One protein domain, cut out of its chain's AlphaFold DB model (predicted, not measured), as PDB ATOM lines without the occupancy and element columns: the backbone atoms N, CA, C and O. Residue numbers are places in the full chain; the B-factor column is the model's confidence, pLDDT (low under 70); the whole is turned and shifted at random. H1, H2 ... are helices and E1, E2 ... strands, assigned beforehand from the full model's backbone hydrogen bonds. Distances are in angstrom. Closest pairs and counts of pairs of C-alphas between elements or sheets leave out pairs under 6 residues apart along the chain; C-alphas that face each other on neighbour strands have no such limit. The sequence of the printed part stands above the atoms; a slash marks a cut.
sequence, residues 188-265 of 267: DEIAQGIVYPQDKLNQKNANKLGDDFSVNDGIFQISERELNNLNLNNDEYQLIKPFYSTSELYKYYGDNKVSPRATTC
ATOM      1  N   ASP A 188     -52.370 -20.730  -6.975       69.31
ATOM      2  CA  ASP A 188     -51.455 -20.140  -5.999       69.31
ATOM      3  C   ASP A 188     -50.661 -21.217  -5.240       69.31
ATOM      4  O   ASP A 188     -49.588 -20.945  -4.706       69.31
ATOM      5  N   GLU A 189     -51.141 -22.464  -5.240       66.19
ATOM      6  CA  GLU A 189     -50.430 -23.619  -4.680       66.19
ATOM      7  C   GLU A 189     -49.438 -24.245  -5.672       66.19
ATOM      8  O   GLU A 189     -48.581 -25.042  -5.282       66.19
ATOM      9  N   ILE A 190     -49.512 -23.881  -6.956       65.12
ATOM     10  CA  ILE A 190     -48.681 -24.449  -8.021       65.12
ATOM     11  C   ILE A 190     -47.634 -23.419  -8.467       65.12
ATOM     12  O   ILE A 190     -47.836 -22.658  -9.410       65.12
ATOM     13  N   ALA A 191     -46.456 -23.443  -7.836       63.50
ATOM     14  CA  ALA A 191     -45.363 -22.521  -8.165       63.50
ATOM     15  C   ALA A 191     -44.525 -22.953  -9.389       63.50
ATOM     16  O   ALA A 191     -44.197 -22.136 -10.248       63.50
ATOM     17  N   GLN A 192     -44.155 -24.238  -9.489       59.84
ATOM     18  CA  GLN A 192     -43.266 -24.754 -10.550       59.84
ATOM     19  C   GLN A 192     -43.848 -25.953 -11.326       59.84
ATOM     20  O   GLN A 192     -43.142 -26.591 -12.106       59.84
ATOM     21  N   GLY A 193     -45.134 -26.266 -11.145       61.41
ATOM     22  CA  GLY A 193     -45.731 -27.508 -11.649       61.41
ATOM     23  C   GLY A 193     -45.247 -28.731 -10.861       61.41
ATOM     24  O   GLY A 193     -44.931 -28.623  -9.680       61.41
ATOM     25  N   ILE A 194     -45.157 -29.900 -11.506       59.53
ATOM     26  CA  ILE A 194     -44.611 -31.130 -10.896       59.53
ATOM     27  C   ILE A 194     -43.076 -31.095 -10.977       59.53
ATOM     28  O   ILE A 194     -42.444 -31.891 -11.672       59.53
ATOM     29  N   VAL A 195     -42.472 -30.110 -10.319       58.50
ATOM     30  CA  VAL A 195     -41.022 -30.011 -10.153       58.50
ATOM     31  C   VAL A 195     -40.729 -30.151  -8.678       58.50
ATOM     32  O   VAL A 195     -41.242 -29.404  -7.853       58.50
ATOM     33  N   TYR A 196     -39.904 -31.136  -8.359       59.22
ATOM     34  CA  TYR A 196     -39.507 -31.404  -6.997       59.22
ATOM     35  C   TYR A 196     -38.210 -30.632  -6.716       59.22
ATOM     36  O   TYR A 196     -37.162 -31.011  -7.256       59.22
ATOM     37  N   PRO A 197     -38.243 -29.517  -5.957       67.06
ATOM     38  CA  PRO A 197     -37.010 -28.876  -5.524       67.06
ATOM     39  C   PRO A 197     -36.212 -29.870  -4.673       67.06
ATOM     40  O   PRO A 197     -36.771 -30.812  -4.119       67.06
ATOM     41  N   GLN A 198     -34.894 -29.691  -4.589       75.12
ATOM     42  CA  GLN A 198     -34.043 -30.591  -3.809       75.12
ATOM     43  C   GLN A 198     -34.526 -30.610  -2.349       75.12
ATOM     44  O   GLN A 198     -34.318 -29.647  -1.628       75.12
ATOM     45  N   ASP A 199     -35.163 -31.691  -1.914       75.69
ATOM     46  CA  ASP A 199     -35.767 -31.845  -0.586       75.69
ATOM     47  C   ASP A 199     -34.736 -31.899   0.528       75.69
ATOM     48  O   ASP A 199     -34.912 -31.292   1.587       75.69
ATOM     49  N   LYS A 200     -33.657 -32.632   0.257       84.50
ATOM     50  CA  LYS A 200     -32.607 -32.951   1.205       84.50
ATOM     51  C   LYS A 200     -31.227 -32.773   0.610       84.50
ATOM     52  O   LYS A 200     -30.994 -32.965  -0.591       84.50
ATOM     53  N   LEU A 201     -30.275 -32.478   1.482       88.44
ATOM     54  CA  LEU A 201     -28.882 -32.336   1.121       88.44
ATOM     55  C   LEU A 201     -28.299 -33.673   0.650       88.44
ATOM     56  O   LEU A 201     -28.206 -34.645   1.400       88.44
ATOM     57  N   ASN A 202     -27.890 -33.720  -0.617       88.06
ATOM     58  CA  ASN A 202     -27.183 -34.871  -1.173       88.06
ATOM     59  C   ASN A 202     -25.697 -34.871  -0.766       88.06
ATOM     60  O   ASN A 202     -25.126 -33.832  -0.432       88.06
ATOM     61  N   GLN A 203     -25.040 -36.031  -0.878       90.25
ATOM     62  CA  GLN A 203     -23.628 -36.207  -0.506       90.25
ATOM     63  C   GLN A 203     -22.688 -35.194  -1.177       90.25
ATOM     64  O   GLN A 203     -21.777 -34.662  -0.546       90.25
ATOM     65  N   LYS A 204     -22.899 -34.921  -2.469       90.56
ATOM     66  CA  LYS A 204     -22.040 -34.019  -3.247       90.56
ATOM     67  C   LYS A 204     -22.083 -32.591  -2.704       90.56
ATOM     68  O   LYS A 204     -21.060 -31.912  -2.723       90.56
ATOM     69  N   ASN A 205     -23.255 -32.137  -2.273       89.31
ATOM     70  CA  ASN A 205     -23.452 -30.795  -1.745       89.31
ATOM     71  C   ASN A 205     -23.063 -30.707  -0.263       89.31
ATOM     72  O   ASN A 205     -22.446 -29.715   0.108       89.31
ATOM     73  N   ALA A 206     -23.294 -31.751   0.542       89.44
ATOM     74  CA  ALA A 206     -22.802 -31.822   1.925       89.44
ATOM     75  C   ALA A 206     -21.277 -31.659   1.999       89.44
ATOM     76  O   ALA A 206     -20.775 -30.792   2.707       89.44
ATOM     77  N   ASN A 207     -20.540 -32.363   1.133       89.38
ATOM     78  CA  ASN A 207     -19.079 -32.241   1.055       89.38
ATOM     79  C   ASN A 207     -18.591 -30.817   0.714       89.38
ATOM     80  O   ASN A 207     -17.430 -30.502   0.951       89.38
ATOM     81  N   LYS A 208     -19.439 -29.976   0.104       92.38
ATOM     82  CA  LYS A 208     -19.112 -28.576  -0.207       92.38
ATOM     83  C   LYS A 208     -19.463 -27.615   0.927       92.38
ATOM     84  O   LYS A 208     -18.825 -26.573   1.017       92.38
ATOM     85  N   LEU A 209     -20.498 -27.926   1.708       89.44
ATOM     86  CA  LEU A 209     -20.993 -27.070   2.787       89.44
ATOM     87  C   LEU A 209     -20.209 -27.258   4.094       89.44
ATOM     88  O   LEU A 209     -20.182 -26.337   4.902       89.44
ATOM     89  N   GLY A 210     -19.503 -28.383   4.251       87.06
ATOM     90  CA  GLY A 210     -18.633 -28.646   5.401       87.06
ATOM     91  C   GLY A 210     -19.361 -29.321   6.564       87.06
ATOM     92  O   GLY A 210     -20.483 -29.792   6.409       87.06
ATOM     93  N   ASP A 211     -18.700 -29.381   7.720       88.88
ATOM     94  CA  ASP A 211     -19.110 -30.223   8.859       88.88
ATOM     95  C   ASP A 211     -20.381 -29.739   9.581       88.88
ATOM     96  O   ASP A 211     -20.982 -30.497  10.341       88.88
ATOM     97  N   ASP A 212     -20.814 -28.503   9.319       86.94
ATOM     98  CA  ASP A 212     -22.038 -27.927   9.889       86.94
ATOM     99  C   ASP A 212     -23.319 -28.510   9.264       86.94
ATOM    100  O   ASP A 212     -24.405 -28.318   9.810       86.94
ATOM    101  N   PHE A 213     -23.208 -29.224   8.134       87.31
ATOM    102  CA  PHE A 213     -24.345 -29.786   7.405       87.31
ATOM    103  C   PHE A 213     -24.137 -31.263   7.074       87.31
ATOM    104  O   PHE A 213     -23.132 -31.677   6.491       87.31
ATOM    105  N   SER A 214     -25.139 -32.072   7.392       88.25
ATOM    106  CA  SER A 214     -25.143 -33.514   7.187       88.25
ATOM    107  C   SER A 214     -25.961 -33.930   5.967       88.25
ATOM    108  O   SER A 214     -26.902 -33.278   5.515       88.25
ATOM    109  N   VAL A 215     -25.599 -35.077   5.395       87.19
ATOM    110  CA  VAL A 215     -26.398 -35.697   4.331       87.19
ATOM    111  C   VAL A 215     -27.783 -36.028   4.876       87.19
ATOM    112  O   VAL A 215     -27.896 -36.622   5.947       87.19
ATOM    113  N   ASN A 216     -28.813 -35.743   4.080       83.62
ATOM    114  CA  ASN A 216     -30.232 -35.819   4.432       83.62
ATOM    115  C   ASN A 216     -30.784 -34.656   5.262       83.62
ATOM    116  O   ASN A 216     -31.982 -34.687   5.553       83.62
ATOM    117  N   ASP A 217     -29.973 -33.642   5.577       84.44
ATOM    118  CA  ASP A 217     -30.490 -32.405   6.160       84.44
ATOM    119  C   ASP A 217     -31.518 -31.777   5.222       84.44
ATOM    120  O   ASP A 217     -31.364 -31.781   3.993       84.44
ATOM    121  N   GLY A 218     -32.589 -31.274   5.820       80.44
ATOM    122  CA  GLY A 218     -33.687 -30.646   5.114       80.44
ATOM    123  C   GLY A 218     -33.268 -29.359   4.407       80.44
ATOM    124  O   GLY A 218     -32.619 -28.506   5.005       80.44
ATOM    125  N   ILE A 219     -33.637 -29.203   3.132       82.56
ATOM    126  CA  ILE A 219     -33.468 -27.937   2.392       82.56
ATOM    127  C   ILE A 219     -34.816 -27.225   2.279       82.56
ATOM    128  O   ILE A 219     -34.953 -26.082   2.704       82.56
ATOM    129  N   PHE A 220     -35.818 -27.917   1.730       77.88
ATOM    130  CA  PHE A 220     -37.213 -27.457   1.712       77.88
ATOM    131  C   PHE A 220     -38.123 -28.350   2.553       77.88
ATOM    132  O   PHE A 220     -39.313 -28.083   2.631       77.88
ATOM    133  N   GLN A 221     -37.582 -29.395   3.185       79.19
ATOM    134  CA  GLN A 221     -38.290 -30.269   4.113       79.19
ATOM    135  C   GLN A 221     -37.772 -30.030   5.533       79.19
ATOM    136  O   GLN A 221     -36.578 -29.888   5.733       79.19
ATOM    137  N   ILE A 222     -38.657 -30.039   6.517       78.38
ATOM    138  CA  ILE A 222     -38.382 -29.874   7.939       78.38
ATOM    139  C   ILE A 222     -38.932 -31.120   8.638       78.38
ATOM    140  O   ILE A 222     -40.065 -31.549   8.393       78.38
ATOM    141  N   SER A 223     -38.130 -31.742   9.492       77.69
ATOM    142  CA  SER A 223     -38.571 -32.852  10.340       77.69
ATOM    143  C   SER A 223     -39.481 -32.372  11.476       77.69
ATOM    144  O   SER A 223     -39.381 -31.230  11.913       77.69
ATOM    145  N   GLU A 224     -40.316 -33.255  12.040       77.25
ATOM    146  CA  GLU A 224     -41.080 -32.966  13.272       77.25
ATOM    147  C   GLU A 224     -40.227 -32.317  14.368       77.25
ATOM    148  O   GLU A 224     -40.645 -31.374  15.035       77.25
ATOM    149  N   ARG A 225     -39.013 -32.841  14.561       81.06
ATOM    150  CA  ARG A 225     -38.100 -32.362  15.593       81.06
ATOM    151  C   ARG A 225     -37.684 -30.919  15.335       81.06
ATOM    152  O   ARG A 225     -37.663 -30.128  16.270       81.06
ATOM    153  N   GLU A 226     -37.319 -30.593  14.101       80.62
ATOM    154  CA  GLU A 226     -36.944 -29.229  13.725       80.62
ATOM    155  C   GLU A 226     -38.147 -28.294  13.830       80.62
ATOM    156  O   GLU A 226     -38.029 -27.243  14.450       80.62
ATOM    157  N   LEU A 227     -39.316 -28.715  13.339       83.56
ATOM    158  CA  LEU A 227     -40.551 -27.936  13.409       83.56
ATOM    159  C   LEU A 227     -40.910 -27.561  14.853       83.56
ATOM    160  O   LEU A 227     -41.174 -26.396  15.140       83.56
ATOM    161  N   ASN A 228     -40.838 -28.525  15.774       84.62
ATOM    162  CA  ASN A 228     -41.103 -28.297  17.195       84.62
ATOM    163  C   ASN A 228     -40.088 -27.345  17.852       84.62
ATOM    164  O   ASN A 228     -40.412 -26.704  18.850       84.62
ATOM    165  N   ASN A 229     -38.874 -27.230  17.306       87.19
ATOM    166  CA  ASN A 229     -37.835 -26.340  17.828       87.19
ATOM    167  C   ASN A 229     -37.915 -24.915  17.260       87.19
ATOM    168  O   ASN A 229     -37.306 -24.010  17.830       87.19
ATOM    169  N   LEU A 230     -38.639 -24.706  16.156       85.06
ATOM    170  CA  LEU A 230     -38.726 -23.404  15.489       85.06
ATOM    171  C   LEU A 230     -39.609 -22.393  16.236       85.06
ATOM    172  O   LEU A 230     -39.517 -21.207  15.940       85.06
ATOM    173  N   ASN A 231     -40.416 -22.830  17.214       86.25
ATOM    174  CA  ASN A 231     -41.320 -21.970  17.997       86.25
ATOM    175  C   ASN A 231     -42.154 -21.017  17.114       86.25
ATOM    176  O   ASN A 231     -42.292 -19.835  17.432       86.25
ATOM    177  N   LEU A 232     -42.675 -21.534  15.996       87.31
ATOM    178  CA  LEU A 232     -43.391 -20.738  15.002       87.31
ATOM    179  C   LEU A 232     -44.650 -20.105  15.598       87.31
ATOM    180  O   LEU A 232     -45.389 -20.740  16.355       87.31
ATOM    181  N   ASN A 233     -44.918 -18.861  15.212       89.69
ATOM    182  CA  ASN A 233     -46.207 -18.234  15.474       89.69
ATOM    183  C   ASN A 233     -47.291 -18.781  14.520       89.69
ATOM    184  O   ASN A 233     -47.005 -19.533  13.587       89.69
ATOM    185  N   ASN A 234     -48.553 -18.404  14.750       87.94
ATOM    186  CA  ASN A 234     -49.670 -18.906  13.946       87.94
ATOM    187  C   ASN A 234     -49.528 -18.581  12.451       87.94
ATOM    188  O   ASN A 234     -49.844 -19.441  11.636       87.94
ATOM    189  N   ASP A 235     -49.049 -17.387  12.096       87.75
ATOM    190  CA  ASP A 235     -48.900 -16.959  10.700       87.75
ATOM    191  C   ASP A 235     -47.775 -17.739  10.004       87.75
ATOM    192  O   ASP A 235     -47.929 -18.191   8.874       87.75
ATOM    193  N   GLU A 236     -46.664 -17.977  10.704       85.56
ATOM    194  CA  GLU A 236     -45.550 -18.793  10.210       85.56
ATOM    195  C   GLU A 236     -45.946 -20.264  10.062       85.56
ATOM    196  O   GLU A 236     -45.554 -20.923   9.099       85.56
ATOM    197  N   TYR A 237     -46.768 -20.782  10.977       84.31
ATOM    198  CA  TYR A 237     -47.261 -22.153  10.900       84.31
ATOM    199  C   TYR A 237     -48.168 -22.371   9.676       84.31
ATOM    200  O   TYR A 237     -48.172 -23.463   9.117       84.31
ATOM    201  N   GLN A 238     -48.874 -21.340   9.188       82.56
ATOM    202  CA  GLN A 238     -49.657 -21.428   7.940       82.56
ATOM    203  C   GLN A 238     -48.789 -21.619   6.684       82.56
ATOM    204  O   GLN A 238     -49.280 -22.117   5.662       82.56
ATOM    205  N   LEU A 239     -47.506 -21.240   6.749       79.31
ATOM    206  CA  LEU A 239     -46.539 -21.433   5.662       79.31
ATOM    207  C   LEU A 239     -46.043 -22.881   5.578       79.31
ATOM    208  O   LEU A 239     -45.480 -23.286   4.559       79.31
ATOM    209  N   ILE A 240     -46.255 -23.667   6.636       78.62
ATOM    210  CA  ILE A 240     -45.885 -25.072   6.682       78.62
ATOM    211  C   ILE A 240     -46.947 -25.897   5.965       78.62
ATOM    212  O   ILE A 240     -48.102 -25.965   6.385       78.62
ATOM    213  N   LYS A 241     -46.544 -26.555   4.876       75.69
ATOM    214  CA  LYS A 241     -47.430 -27.412   4.080       75.69
ATOM    215  C   LYS A 241     -47.074 -28.890   4.250       75.69
ATOM    216  O   LYS A 241     -45.891 -29.212   4.417       75.69
ATOM    217  N   PRO A 242     -48.067 -29.797   4.224       73.25
ATOM    218  CA  PRO A 242     -47.805 -31.229   4.255       73.25
ATOM    219  C   PRO A 242     -46.919 -31.630   3.076       73.25
ATOM    220  O   PRO A 242     -47.086 -31.162   1.950       73.25
ATOM    221  N   PHE A 243     -45.944 -32.487   3.354       73.44
ATOM    222  CA  PHE A 243     -45.088 -33.070   2.339       73.44
ATOM    223  C   PHE A 243     -45.652 -34.419   1.879       73.44
ATOM    224  O   PHE A 243     -45.815 -35.325   2.697       73.44
ATOM    225  N   TYR A 244     -45.861 -34.572   0.572       72.62
ATOM    226  CA  TYR A 244     -46.251 -35.837  -0.051       72.62
ATOM    227  C   TYR A 244     -45.127 -36.332  -0.961       72.62
ATOM    228  O   TYR A 244     -44.610 -35.587  -1.796       72.62
ATOM    229  N   SER A 245     -44.754 -37.600  -0.824       72.50
ATOM    230  CA  SER A 245     -43.876 -38.297  -1.760       72.50
ATOM    231  C   SER A 245     -44.654 -39.341  -2.556       72.50
ATOM    232  O   SER A 245     -45.857 -39.536  -2.392       72.50
ATOM    233  N   THR A 246     -43.960 -40.059  -3.437       73.94
ATOM    234  CA  THR A 246     -44.575 -41.124  -4.234       73.94
ATOM    235  C   THR A 246     -45.115 -42.287  -3.399       73.94
ATOM    236  O   THR A 246     -45.884 -43.074  -3.935       73.94
ATOM    237  N   SER A 247     -44.729 -42.438  -2.122       79.31
ATOM    238  CA  SER A 247     -45.328 -43.457  -1.243       79.31
ATOM    239  C   SER A 247     -46.743 -43.111  -0.792       79.31
ATOM    240  O   SER A 247     -47.507 -44.015  -0.465       79.31
ATOM    241  N   GLU A 248     -47.102 -41.828  -0.799       76.31
ATOM    242  CA  GLU A 248     -48.424 -41.350  -0.396       76.31
ATOM    243  C   GLU A 248     -49.364 -41.158  -1.596       76.31
ATOM    244  O   GLU A 248     -50.562 -40.976  -1.403       76.31
ATOM    245  N   LEU A 249     -48.851 -41.229  -2.831       76.31
ATOM    246  CA  LEU A 249     -49.612 -41.008  -4.061       76.31
ATOM    247  C   LEU A 249     -49.920 -42.328  -4.779       76.31
ATOM    248  O   LEU A 249     -49.034 -42.990  -5.324       76.31
ATOM    249  N   TYR A 250     -51.202 -42.681  -4.842       79.88
ATOM    250  CA  TYR A 250     -51.710 -43.841  -5.568       79.88
ATOM    251  C   TYR A 250     -52.349 -43.422  -6.891       79.88
ATOM    252  O   TYR A 250     -52.575 -42.249  -7.169       79.88
ATOM    253  N   LYS A 251     -52.684 -44.417  -7.720       72.56
ATOM    254  CA  LYS A 251     -53.189 -44.225  -9.088       72.56
ATOM    255  C   LYS A 251     -54.375 -43.248  -9.195       72.56
ATOM    256  O   LYS A 251     -54.544 -42.659 -10.256       72.56
ATOM    257  N   TYR A 252     -55.177 -43.094  -8.134       71.81
ATOM    258  CA  TYR A 252     -56.404 -42.285  -8.131       71.81
ATOM    259  C   TYR A 252     -56.672 -41.514  -6.828       71.81
ATOM    260  O   TYR A 252     -57.731 -40.911  -6.706       71.81
ATOM    261  N   TYR A 253     -55.772 -41.563  -5.844       73.69
ATOM    262  CA  TYR A 253     -55.936 -40.853  -4.572       73.69
ATOM    263  C   TYR A 253     -54.585 -40.683  -3.868       73.69
ATOM    264  O   TYR A 253     -53.665 -41.470  -4.100       73.69
ATOM    265  N   GLY A 254     -54.473 -39.673  -3.007       74.25
ATOM    266  CA  GLY A 254     -53.380 -39.538  -2.044       74.25
ATOM    267  C   GLY A 254     -53.833 -40.004  -0.660       74.25
ATOM    268  O   GLY A 254     -54.962 -39.720  -0.264       74.25
ATOM    269  N   ASP A 255     -52.999 -40.742   0.073       72.69
ATOM    270  CA  ASP A 255     -53.273 -41.041   1.483       72.69
ATOM    271  C   ASP A 255     -52.849 -39.844   2.346       72.69
ATOM    272  O   ASP A 255     -51.672 -39.492   2.412       72.69
ATOM    273  N   ASN A 256     -53.817 -39.235   3.033       64.50
ATOM    274  CA  ASN A 256     -53.593 -38.142   3.981       64.50
ATOM    275  C   ASN A 256     -53.010 -38.615   5.326       64.50
ATOM    276  O   ASN A 256     -52.953 -37.840   6.281       64.50
ATOM    277  N   LYS A 257     -52.553 -39.870   5.450       56.88
ATOM    278  CA  LYS A 257     -51.718 -40.308   6.578       56.88
ATOM    279  C   LYS A 257     -50.348 -39.636   6.530       56.88
ATOM    280  O   LYS A 257     -49.353 -40.193   6.078       56.88
ATOM    281  N   VAL A 258     -50.318 -38.422   7.059       51.66
ATOM    282  CA  VAL A 258     -49.127 -37.603   7.250       51.66
ATOM    283  C   VAL A 258     -48.175 -38.293   8.234       51.66
ATOM    284  O   VAL A 258     -48.507 -38.498   9.400       51.66
ATOM    285  N   SER A 259     -46.953 -38.594   7.794       44.03
ATOM    286  CA  SER A 259     -45.794 -38.432   8.674       44.03
ATOM    287  C   SER A 259     -45.413 -36.951   8.580       44.03
ATOM    288  O   SER A 259     -45.256 -36.476   7.455       44.03
ATOM    289  N   PRO A 260     -45.315 -36.184   9.679       40.03
ATOM    290  CA  PRO A 260     -45.080 -34.746   9.623       40.03
ATOM    291  C   PRO A 260     -43.660 -34.498   9.142       40.03
ATOM    292  O   PRO A 260     -42.666 -34.498   9.865       40.03
ATOM    293  N   ARG A 261     -43.568 -34.344   7.837       51.38
ATOM    294  CA  ARG A 261     -42.422 -33.784   7.168       51.38
ATOM    295  C   ARG A 261     -42.992 -32.515   6.564       51.38
ATOM    296  O   ARG A 261     -43.880 -32.553   5.726       51.38
ATOM    297  N   ALA A 262     -42.632 -31.400   7.164       51.75
ATOM    298  CA  ALA A 262     -43.152 -30.083   6.855       51.75
ATOM    299  C   ALA A 262     -42.387 -29.546   5.646       51.75
ATOM    300  O   ALA A 262     -41.166 -29.585   5.663       51.75
ATOM    301  N   THR A 263     -43.049 -29.069   4.597       49.88
ATOM    302  CA  THR A 263     -42.355 -28.355   3.512       49.88
ATOM    303  C   THR A 263     -42.474 -26.859   3.755       49.88
ATOM    304  O   THR A 263     -43.564 -26.378   4.067       49.88
ATOM    305  N   THR A 264     -41.378 -26.117   3.605       39.09
ATOM    306  CA  THR A 264     -41.409 -24.649   3.539       39.09
ATOM    307  C   THR A 264     -41.578 -24.255   2.075       39.09
ATOM    308  O   THR A 264     -40.671 -24.478   1.271       39.09
ATOM    309  N   CYS A 265     -42.727 -23.689   1.701       36.88
ATOM    310  CA  CYS A 265     -42.845 -23.029   0.401       36.88
ATOM    311  C   CYS A 265     -42.252 -21.622   0.509       36.88
ATOM    312  O   CYS A 265     -42.648 -20.840   1.372       36.88
TER     313      CYS A 265
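What this domain is: This is residues 188 to 265 of the 267 residues of the protein "Eco57I restriction-modification methylase domain-containing protein" of Flavobacterium sp. CS20 (UniProt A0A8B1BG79). Little regular structure: a small sheet of E1, E3 and E2 sits amid long loops, with H1 out at one end and the loop 243 to 260 reaching out at the other. Of 78 printed residues, 27 are in named elements, H1 E1 H2 H3 E2 E3, mixed in class. The sheet, order E1 - E3 - E2, is antiparallel. The whole is only just loose, close to compact (radius of gyration of the C-alphas 14.2 A), spanning 42 by 32 by 24 A.

Where its parts are: H1, residues 203 to 209, runs 10.1 A from C-alpha 203 at (-23.628, -36.207, -0.506). E1 is 221 to 223, 6.7 A; H2 224 to 229, 8.7 A; H3 234 to 237, 5.1 A; E2 240 to 242, 6.9 A. E3, 261 to 264, runs 9.9 A to C-alpha 264 at (-41.409, -24.649, 3.539).

How they stand to each other: E1 and E3 are antiparallel, N 222 to O 262 2.7 A. E2 and E3 form a hairpin, N 263 to O 241 2.9 A. E1, H2 H3, E2 make a split strand-helix-strand unit, two strands of one sheet that are not neighbours, with helices between them along the chain and E3 between them in the sheet; its crossover is right-handed. H2 is on the sheet and stands up from it at 63 degrees; the closest C-alphas of H2 and E3, Glu 224 and Arg 261, are 6.3 A apart. H1 and H3 are not on it. O i to N i+4 pairs are within hydrogen-bond range throughout H2 and in 2 of 3 in H1; H3 is too short.

The domain as a whole: C-alphas 211 and 252 are farthest apart, 42.7 A. The printed part has no cut. Links H1 to E1 and E2 to E3 are long. pLDDT is under 70 at residues 188 to 197 and 256 to 265.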